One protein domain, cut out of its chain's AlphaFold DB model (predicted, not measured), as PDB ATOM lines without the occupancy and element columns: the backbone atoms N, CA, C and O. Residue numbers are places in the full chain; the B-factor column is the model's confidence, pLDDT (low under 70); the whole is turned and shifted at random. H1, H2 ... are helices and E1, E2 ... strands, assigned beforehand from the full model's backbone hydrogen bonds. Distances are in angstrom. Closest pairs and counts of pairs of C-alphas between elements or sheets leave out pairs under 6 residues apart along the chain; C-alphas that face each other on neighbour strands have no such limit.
ATOM      1  N   SER A  57     138.057  98.456 153.368       94.38
ATOM      2  CA  SER A  57     136.847  97.939 152.725       94.38
ATOM      3  C   SER A  57     137.086  97.641 151.246       94.38
ATOM      4  O   SER A  57     136.711  96.573 150.771       94.38
ATOM      5  N   LEU A  58     137.772  98.546 150.544       94.44
ATOM      6  CA  LEU A  58     138.141  98.388 149.140       94.44
ATOM      7  C   LEU A  58     139.049  97.173 148.913       94.44
ATOM      8  O   LEU A  58     138.786  96.381 148.015       94.44
ATOM      9  N   LEU A  59     140.094  97.012 149.732       92.56
ATOM     10  CA  LEU A  59     141.036  95.888 149.621       92.56
ATOM     11  C   LEU A  59     140.389  94.530 149.941       92.56
ATOM     12  O   LEU A  59     140.911  93.497 149.534       92.56
ATOM     13  N   ASN A  60     139.244  94.528 150.631       94.12
ATOM     14  CA  ASN A  60     138.441  93.333 150.899       94.12
ATOM     15  C   ASN A  60     137.433  93.002 149.781       94.12
ATOM     16  O   ASN A  60     136.721  92.002 149.888       94.12
ATOM     17  N   LEU A  61     137.313  93.827 148.735       92.88
ATOM     18  CA  LEU A  61     136.456  93.516 147.590       92.88
ATOM     19  C   LEU A  61     137.076  92.423 146.715       92.88
ATOM     20  O   LEU A  61     138.278  92.171 146.732       92.88
ATOM     21  N   THR A  62     136.255  91.803 145.868       93.12
ATOM     22  CA  THR A  62     136.779  90.955 144.796       93.12
ATOM     23  C   THR A  62     137.518  91.809 143.754       93.12
ATOM     24  O   THR A  62     137.031  92.895 143.405       93.12
ATOM     25  N   PRO A  63     138.680  91.346 143.246       93.19
ATOM     26  CA  PRO A  63     139.409  92.017 142.173       93.19
ATOM     27  C   PRO A  63     138.517  92.284 140.961       93.19
ATOM     28  O   PRO A  63     137.847  91.381 140.467       93.19
ATOM     29  N   ASP A  64     138.512  93.526 140.488       91.31
ATOM     30  CA  ASP A  64     137.650  93.971 139.395       91.31
ATOM     31  C   ASP A  64     138.303  95.169 138.697       91.31
ATOM     32  O   ASP A  64     138.394  96.265 139.253       91.31
ATOM     33  N   LEU A  65     138.772  94.952 137.466       85.25
ATOM     34  CA  LEU A  65     139.440  95.977 136.660       85.25
ATOM     35  C   LEU A  65     138.464  96.929 135.960       85.25
ATOM     36  O   LEU A  65     138.923  97.892 135.344       85.25
ATOM     37  N   GLN A  66     137.153  96.693 136.030       88.69
ATOM     38  CA  GLN A  66     136.127  97.608 135.517       88.69
ATOM     39  C   GLN A  66     135.603  98.539 136.614       88.69
ATOM     40  O   GLN A  66     135.190  99.661 136.325       88.69
ATOM     41  N   ARG A  67     135.696  98.128 137.885       90.31
ATOM     42  CA  ARG A  67     135.383  98.989 139.030       90.31
ATOM     43  C   ARG A  67     136.297 100.214 139.071       90.31
ATOM     44  O   ARG A  67     137.505 100.129 138.834       90.31
ATOM     45  N   ARG A  68     135.717 101.371 139.393       91.62
ATOM     46  CA  ARG A  68     136.434 102.632 139.613       91.62
ATOM     47  C   ARG A  68     135.914 103.281 140.887       91.62
ATOM     48  O   ARG A  68     134.808 103.806 140.895       91.62
ATOM     49  N   ILE A  69     136.712 103.242 141.949       93.19
ATOM     50  CA  ILE A  69     136.435 103.964 143.195       93.19
ATOM     51  C   ILE A  69     137.503 105.038 143.345       93.19
ATOM     52  O   ILE A  69     138.694 104.732 143.432       93.19
ATOM     53  N   TRP A  70     137.068 106.296 143.334       93.75
ATOM     54  CA  TRP A  70     137.949 107.453 143.368       93.75
ATOM     55  C   TRP A  70     138.178 107.934 144.798       93.75
ATOM     56  O   TRP A  70     137.241 108.287 145.507       93.75
ATOM     57  N   PHE A  71     139.447 107.997 145.186       92.50
ATOM     58  CA  PHE A  71     139.929 108.660 146.388       92.50
ATOM     59  C   PHE A  71     140.520 109.999 145.964       92.50
ATOM     60  O   PHE A  71     141.602 110.051 145.375       92.50
ATOM     61  N   VAL A  72     139.782 111.076 146.218       91.81
ATOM     62  CA  VAL A  72     140.203 112.439 145.886       91.81
ATOM     63  C   VAL A  72     140.634 113.135 147.166       91.81
ATOM     64  O   VAL A  72     139.839 113.271 148.092       91.81
ATOM     65  N   ILE A  73     141.895 113.554 147.211       88.56
ATOM     66  CA  ILE A  73     142.479 114.285 148.331       88.56
ATOM     67  C   ILE A  73     143.013 115.606 147.780       88.56
ATOM     68  O   ILE A  73     144.011 115.626 147.061       88.56
ATOM     69  N   ASP A  74     142.311 116.693 148.087       84.69
ATOM     70  CA  ASP A  74     142.592 118.056 147.623       84.69
ATOM     71  C   ASP A  74     143.834 118.671 148.281       84.69
ATOM     72  O   ASP A  74     144.511 119.502 147.679       84.69
ATOM     73  N   GLU A  75     144.173 118.232 149.489       81.31
ATOM     74  CA  GLU A  75     145.412 118.626 150.141       81.31
ATOM     75  C   GLU A  75     145.901 117.537 151.100       81.31
ATOM     76  O   GLU A  75     145.511 117.455 152.266       81.31
ATOM     77  N   LEU A  76     146.798 116.682 150.598       75.88
ATOM     78  CA  LEU A  76     147.365 115.579 151.379       75.88
ATOM     79  C   LEU A  76     148.045 116.026 152.693       75.88
ATOM     80  O   LEU A  76     147.896 115.308 153.684       75.88
ATOM     81  N   PRO A  77     148.728 117.193 152.754       69.81
ATOM     82  CA  PRO A  77     149.326 117.710 153.986       69.81
ATOM     83  C   PRO A  77     148.376 118.037 155.131       69.81
ATOM     84  O   PRO A  77     148.832 118.173 156.263       69.81
ATOM     85  N   ILE A  78     147.069 118.156 154.875       68.06
ATOM     86  CA  ILE A  78     146.096 118.371 155.953       68.06
ATOM     87  C   ILE A  78     146.038 117.150 156.874       68.06
ATOM     88  O   ILE A  78     145.794 117.301 158.070       68.06
ATOM     89  N   PHE A  79     146.273 115.949 156.348       65.75
ATOM     90  CA  PHE A  79     146.157 114.712 157.105       65.75
ATOM     91  C   PHE A  79     147.452 114.410 157.867       65.75
ATOM     92  O   PHE A  79     148.556 114.554 157.344       65.75
ATOM     93  N   GLN A  80     147.325 113.886 159.091       67.88
ATOM     94  CA  GLN A  80     148.419 113.106 159.680       67.88
ATOM     95  C   GLN A  80     148.734 111.922 158.752       67.88
ATOM     96  O   GLN A  80     147.831 111.441 158.068       67.88
ATOM     97  N   LYS A  81     149.991 111.447 158.740       71.88
ATOM     98  CA  LYS A  81     150.468 110.345 157.879       71.88
ATOM     99  C   LYS A  81     149.402 109.252 157.712       71.88
ATOM    100  O   LYS A  81     149.138 108.481 158.638       71.88
ATOM    101  N   LEU A  82     148.799 109.178 156.523       80.88
ATOM    102  CA  LEU A  82     147.753 108.208 156.220       80.88
ATOM    103  C   LEU A  82     148.411 106.852 155.985       80.88
ATOM    104  O   LEU A  82     148.868 106.556 154.885       80.88
ATOM    105  N   GLN A  83     148.464 106.014 157.019       76.94
ATOM    106  CA  GLN A  83     149.082 104.685 156.919       76.94
ATOM    107  C   GLN A  83     148.461 103.839 155.798       76.94
ATOM    108  O   GLN A  83     149.167 103.120 155.102       76.94
ATOM    109  N   ALA A  84     147.149 103.966 155.580       86.00
ATOM    110  CA  ALA A  84     146.436 103.225 154.545       86.00
ATOM    111  C   ALA A  84     146.727 103.713 153.111       86.00
ATOM    112  O   ALA A  84     146.408 103.009 152.157       86.00
ATOM    113  N   LEU A  85     147.328 104.897 152.936       87.44
ATOM    114  CA  LEU A  85     147.581 105.466 151.611       87.44
ATOM    115  C   LEU A  85     148.564 104.619 150.798       87.44
ATOM    116  O   LEU A  85     148.368 104.447 149.599       87.44
ATOM    117  N   ASP A  86     149.587 104.068 151.448       85.50
ATOM    118  CA  ASP A  86     150.588 103.234 150.781       85.50
ATOM    119  C   ASP A  86     149.951 101.954 150.217       85.50
ATOM    120  O   ASP A  86     150.065 101.657 149.028       85.50
ATOM    121  N   SER A  87     149.147 101.263 151.031       88.69
ATOM    122  CA  SER A  87     148.382 100.091 150.589       88.69
ATOM    123  C   SER A  87     147.384 100.438 149.478       88.69
ATOM    124  O   SER A  87     147.233  99.681 148.520       88.69
ATOM    125  N   LEU A  88     146.720 101.598 149.561       90.94
ATOM    126  CA  LEU A  88     145.797 102.053 148.519       90.94
ATOM    127  C   LEU A  88     146.509 102.237 147.171       90.94
ATOM    128  O   LEU A  88     146.003 101.793 146.139       90.94
ATOM    129  N   ILE A  89     147.668 102.894 147.173       88.12
ATOM    130  CA  ILE A  89     148.428 103.207 145.958       88.12
ATOM    131  C   ILE A  89     149.059 101.944 145.365       88.12
ATOM    132  O   ILE A  89     149.001 101.749 144.146       88.12
ATOM    133  N   THR A  90     149.624 101.090 146.218       86.62
ATOM    134  CA  THR A  90     150.385  99.905 145.813       86.62
ATOM    135  C   THR A  90     149.471  98.747 145.404       86.62
ATOM    136  O   THR A  90     149.660  98.153 144.342       86.62
ATOM    137  N   GLU A  91     148.436  98.445 146.193       89.19
ATOM    138  CA  GLU A  91     147.591  97.254 146.004       89.19
ATOM    139  C   GLU A  91     146.192  97.581 145.469       89.19
ATOM    140  O   GLU A  91     145.589  96.781 144.745       89.19
ATOM    141  N   GLY A  92     145.669  98.773 145.776       90.31
ATOM    142  CA  GLY A  92     144.281  99.150 145.492       90.31
ATOM    143  C   GLY A  92     143.899  99.079 144.011       90.31
ATOM    144  O   GLY A  92     142.741  98.821 143.682       90.31
ATOM    145  N   ARG A  93     144.866  99.225 143.098       89.12
ATOM    146  CA  ARG A  93     144.647  99.136 141.642       89.12
ATOM    147  C   ARG A  93     143.968  97.841 141.211       89.12
ATOM    148  O   ARG A  93     143.117  97.871 140.325       89.12
ATOM    149  N   LYS A  94     144.310  96.718 141.852       90.88
ATOM    150  CA  LYS A  94     143.717  95.398 141.580       90.88
ATOM    151  C   LYS A  94     142.212  95.360 141.880       90.88
ATOM    152  O   LYS A  94     141.474  94.594 141.265       90.88
ATOM    153  N   TYR A  95     141.768  96.199 142.809       92.75
ATOM    154  CA  TYR A  95     140.394  96.266 143.307       92.75
ATOM    155  C   TYR A  95     139.598  97.441 142.715       92.75
ATOM    156  O   TYR A  95     138.460  97.681 143.121       92.75
ATOM    157  N   GLY A  96     140.182  98.172 141.756       90.75
ATOM    158  CA  GLY A  96     139.542  99.306 141.087       90.75
ATOM    159  C   GLY A  96     139.787 100.667 141.747       90.75
ATOM    160  O   GLY A  96     139.080 101.626 141.432       90.75
ATOM    161  N   ALA A  97     140.767 100.784 142.651       93.06
ATOM    162  CA  ALA A  97     141.133 102.063 143.256       93.06
ATOM    163  C   ALA A  97     141.713 103.039 142.223       93.06
ATOM    164  O   ALA A  97     142.614 102.694 141.453       93.06
ATOM    165  N   CYS A  98     141.249 104.281 142.270       91.94
ATOM    166  CA  CYS A  98     141.835 105.425 141.585       91.94
ATOM    167  C   CYS A  98     142.127 106.503 142.630       91.94
ATOM    168  O   CYS A  98     141.278 106.778 143.471       91.94
ATOM    169  N   ALA A  99     143.312 107.109 142.591       90.44
ATOM    170  CA  ALA A  99     143.696 108.155 143.534       90.44
ATOM    171  C   ALA A  99     144.031 109.444 142.780       90.44
ATOM    172  O   ALA A  99     144.834 109.424 141.845       90.44
ATOM    173  N   LEU A 100     143.425 110.551 143.205       90.44
ATOM    174  CA  LEU A 100     143.768 111.905 142.787       90.44
ATOM    175  C   LEU A 100     144.281 112.648 144.019       90.44
ATOM    176  O   LEU A 100     143.509 112.943 144.927       90.44
ATOM    177  N   LEU A 101     145.588 112.905 144.055       87.62
ATOM    178  CA  LEU A 101     146.264 113.529 145.188       87.62
ATOM    179  C   LEU A 101     146.789 114.896 144.764       87.62
ATOM    180  O   LEU A 101     147.615 114.984 143.855       87.62
ATOM    181  N   ALA A 102     146.331 115.947 145.429       85.25
ATOM    182  CA  ALA A 102     146.866 117.285 145.260       85.25
ATOM    183  C   ALA A 102     147.924 117.575 146.336       85.25
ATOM    184  O   ALA A 102     147.738 117.365 147.538       85.25
ATOM    185  N   LEU A 103     149.082 118.022 145.851       82.50
ATOM    186  CA  LEU A 103     150.279 118.341 146.622       82.50
ATOM    187  C   LEU A 103     150.747 119.733 146.209       82.50
ATOM    188  O   LEU A 103     150.781 120.035 145.015       82.50
ATOM    189  N   GLN A 104     151.158 120.567 147.166       80.00
ATOM    190  CA  GLN A 104     151.743 121.870 146.827       80.00
ATOM    191  C   GLN A 104     153.228 121.744 146.456       80.00
ATOM    192  O   GLN A 104     153.729 122.495 145.621       80.00
ATOM    193  N   SER A 105     153.947 120.804 147.077       81.69
ATOM    194  CA  SER A 105     155.354 120.520 146.781       81.69
ATOM    195  C   SER A 105     155.738 119.086 147.160       81.69
ATOM    196  O   SER A 105     155.134 118.486 148.049       81.69
ATOM    197  N   SER A 106     156.779 118.549 146.519       80.81
ATOM    198  CA  SER A 106     157.379 117.265 146.905       80.81
ATOM    199  C   SER A 106     158.033 117.320 148.289       80.81
ATOM    200  O   SER A 106     157.970 116.342 149.022       80.81
ATOM    201  N   ALA A 107     158.593 118.471 148.677       82.88
ATOM    202  CA  ALA A 107     159.209 118.667 149.990       82.88
ATOM    203  C   ALA A 107     158.210 118.462 151.143       82.88
ATOM    204  O   ALA A 107     158.530 117.779 152.110       82.88
ATOM    205  N   GLN A 108     156.979 118.973 151.009       80.00
ATOM    206  CA  GLN A 108     155.916 118.736 151.997       80.00
ATOM    207  C   GLN A 108     155.539 117.253 152.093       80.00
ATOM    208  O   GLN A 108     155.274 116.751 153.180       80.00
ATOM    209  N   LEU A 109     155.519 116.532 150.968       82.88
ATOM    210  CA  LEU A 109     155.252 115.094 150.985       82.88
ATOM    211  C   LEU A 109     156.354 114.345 151.749       82.88
ATOM    212  O   LEU A 109     156.043 113.515 152.606       82.88
ATOM    213  N   GLU A 110     157.620 114.686 151.485       86.19
ATOM    214  CA  GLU A 110     158.783 114.116 152.176       86.19
ATOM    215  C   GLU A 110     158.781 114.413 153.679       86.19
ATOM    216  O   GLU A 110     159.162 113.541 154.457       86.19
ATOM    217  N   GLU A 111     158.295 115.580 154.099       83.69
ATOM    218  CA  GLU A 111     158.144 115.943 155.512       83.69
ATOM    219  C   GLU A 111     157.125 115.049 156.241       83.69
ATOM    220  O   GLU A 111     157.354 114.637 157.377       83.69
ATOM    221  N   ILE A 112     156.024 114.680 155.579       81.62
ATOM    222  CA  ILE A 112     154.935 113.900 156.195       81.62
ATOM    223  C   ILE A 112     155.208 112.394 156.143       81.62
ATOM    224  O   ILE A 112     154.986 111.667 157.116       81.62
ATOM    225  N   TYR A 113     155.634 111.892 154.982       80.81
ATOM    226  CA  TYR A 113     155.763 110.456 154.729       80.81
ATOM    227  C   TYR A 113     157.203 109.952 154.858       80.81
ATOM    228  O   TYR A 113     157.409 108.745 155.013       80.81
ATOM    229  N   GLY A 114     158.185 110.853 154.857       84.62
ATOM    230  CA  GLY A 114     159.600 110.529 154.727       84.62
ATOM    231  C   GLY A 114     160.014 110.381 153.263       84.62
ATOM    232  O   GLY A 114     159.186 110.178 152.372       84.62
ATOM    233  N   ARG A 115     161.322 110.448 153.002       84.38
ATOM    234  CA  ARG A 115     161.879 110.462 151.639       84.38
ATOM    235  C   ARG A 115     161.507 109.228 150.813       84.38
ATOM    236  O   ARG A 115     160.968 109.367 149.722       84.38
ATOM    237  N   ALA A 116     161.758 108.021 151.327       83.62
ATOM    238  CA  ALA A 116     161.539 106.794 150.554       83.62
ATOM    239  C   ALA A 116     160.053 106.550 150.205       83.62
ATOM    240  O   ALA A 116     159.761 106.391 149.020       83.62
ATOM    241  N   PRO A 117     159.091 106.615 151.152       81.25
ATOM    242  CA  PRO A 117     157.675 106.446 150.816       81.25
ATOM    243  C   PRO A 117     157.144 107.535 149.881       81.25
ATOM    244  O   PRO A 117     156.329 107.254 149.010       81.25
ATOM    245  N   SER A 118     157.641 108.768 150.005       83.81
ATOM    246  CA  SER A 118     157.253 109.868 149.113       83.81
ATOM    247  C   SER A 118     157.654 109.603 147.668       83.81
ATOM    248  O   SER A 118     156.862 109.839 146.760       83.81
ATOM    249  N   GLN A 119     158.852 109.056 147.450       83.31
ATOM    250  CA  GLN A 119     159.304 108.658 146.117       83.31
ATOM    251  C   GLN A 119     158.453 107.512 145.552       83.31
ATOM    252  O   GLN A 119     158.096 107.549 144.377       83.31
ATOM    253  N   THR A 120     158.043 106.545 146.380       83.25
ATOM    254  CA  THR A 120     157.116 105.475 145.965       83.25
ATOM    255  C   THR A 120     155.742 106.022 145.580       83.25
ATOM    256  O   THR A 120     155.203 105.648 144.538       83.25
ATOM    257  N   ILE A 121     155.183 106.928 146.389       81.69
ATOM    258  CA  ILE A 121     153.893 107.579 146.129       81.69
ATOM    259  C   ILE A 121     153.961 108.343 144.806       81.69
ATOM    260  O   ILE A 121     153.142 108.104 143.919       81.69
ATOM    261  N   LEU A 122     154.962 109.214 144.643       82.06
ATOM    262  CA  LEU A 122     155.137 110.019 143.433       82.06
ATOM    263  C   LEU A 122     155.400 109.148 142.200       82.06
ATOM    264  O   LEU A 122     154.768 109.363 141.170       82.06
ATOM    265  N   GLY A 123     156.266 108.139 142.309       78.12
ATOM    266  CA  GLY A 123     156.571 107.212 141.217       78.12
ATOM    267  C   GLY A 123     155.389 106.325 140.826       78.12
ATOM    268  O   GLY A 123     155.266 105.910 139.675       78.12
ATOM    269  N   SER A 124     154.473 106.063 141.758       75.81
ATOM    270  CA  SER A 124     153.259 105.309 141.468       75.81
ATOM    271  C   SER A 124     152.212 106.153 140.742       75.81
ATOM    272  O   SER A 124     151.389 105.586 140.024       75.81
ATOM    273  N   LEU A 125     152.205 107.483 140.858       74.12
ATOM    274  CA  LEU A 125     151.238 108.338 140.162       74.12
ATOM    275  C   LEU A 125     151.542 108.384 138.652       74.12
ATOM    276  O   LEU A 125     152.544 108.932 138.213       74.12
ATOM    277  N   ARG A 126     150.647 107.809 137.835       62.09
ATOM    278  CA  ARG A 126     150.857 107.653 136.378       62.09
ATOM    279  C   ARG A 126     150.791 108.959 135.577       62.09
ATOM    280  O   ARG A 126     151.402 109.033 134.520       62.09
ATOM    281  N   HIS A 127     150.040 109.955 136.050       67.94
ATOM    282  CA  HIS A 127     149.834 111.228 135.350       67.94
ATOM    283  C   HIS A 127     150.055 112.400 136.318       67.94
ATOM    284  O   HIS A 127     149.085 112.926 136.869       67.94
ATOM    285  N   PRO A 128     151.313 112.790 136.587       61.69
ATOM    286  CA  PRO A 128     151.583 113.967 137.396       61.69
ATOM    287  C   PRO A 128     151.178 115.229 136.623       61.69
ATOM    288  O   PRO A 128     151.714 115.524 135.557       61.69
TER     289      PRO A 128
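What this domain is: This is residues 57 to 128 of the 149 residues of the protein "Coupling protein TraD" of Chlamydiae bacterium (UniProt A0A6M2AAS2). What is the shape? Two short parallel strands, E1 and E2, lie side by side, with H1 packed mainly on E2; H3 and H4 pack together towards one end of the body, where H4 also meets H1. Residues 57 to 68, with no named element, lie at the other end, near H2. What is printed? The 72 residues, of mixed class, hold E1, H1, H2, E2, H3, H4 in chain order; the whole is compact, with a radius of gyration of the C-alphas of 12.3 A, and elongated, spanning 35 by 21 by 20 A.

Where its parts are: Where does the first element lie? E1, residues 69 to 73, begins at C-alpha 69 (136.435, 103.964, 143.195) and is 13.0 A long. What follows? H1 is residues 83 to 90, 12.2 A; H2 is residues 92 to 95; E2 is residues 97 to 101, 12.7 A. Where do the last ones lie? H3 is residues 106 to 113, 10.5 A; H4, residues 115 to 124, 14.3 A, ends at C-alpha 124 (153.259, 105.309, 141.468).

How they stand to each other: How do the strands pair? E1 and E2 are parallel at 16 degrees, with N 71 and O 98 at 2.8 A. E1, H1, H2 and E2 form a strand-helix-strand unit, two parallel neighbour strands with helices between, with a right-handed crossover. Which helices touch? H1 and H4 touch at a steep tilt of 40 degrees, the closest C-alphas being Ile 89 and Ser 124, 6.9 A. H3 and H4 touch at a steep tilt of 67 degrees, opposite ways, the closest C-alphas being Glu 110 and Ser 118, 5.5 A. How are the helix backbones? Every O i to N i+4 pair is within hydrogen-bond range in H3 and H4, and 3 of 4 in H1; H2 is too short for such a pair.

The domain as a whole: How far does it reach? The two C-alphas farthest apart, Thr 62 and Ala 107, are 36.0 A apart. Is it continuous and confident? The printed part has no cut and no long link, and pLDDT is under 70 at residues 77 to 80 and 126 to 128.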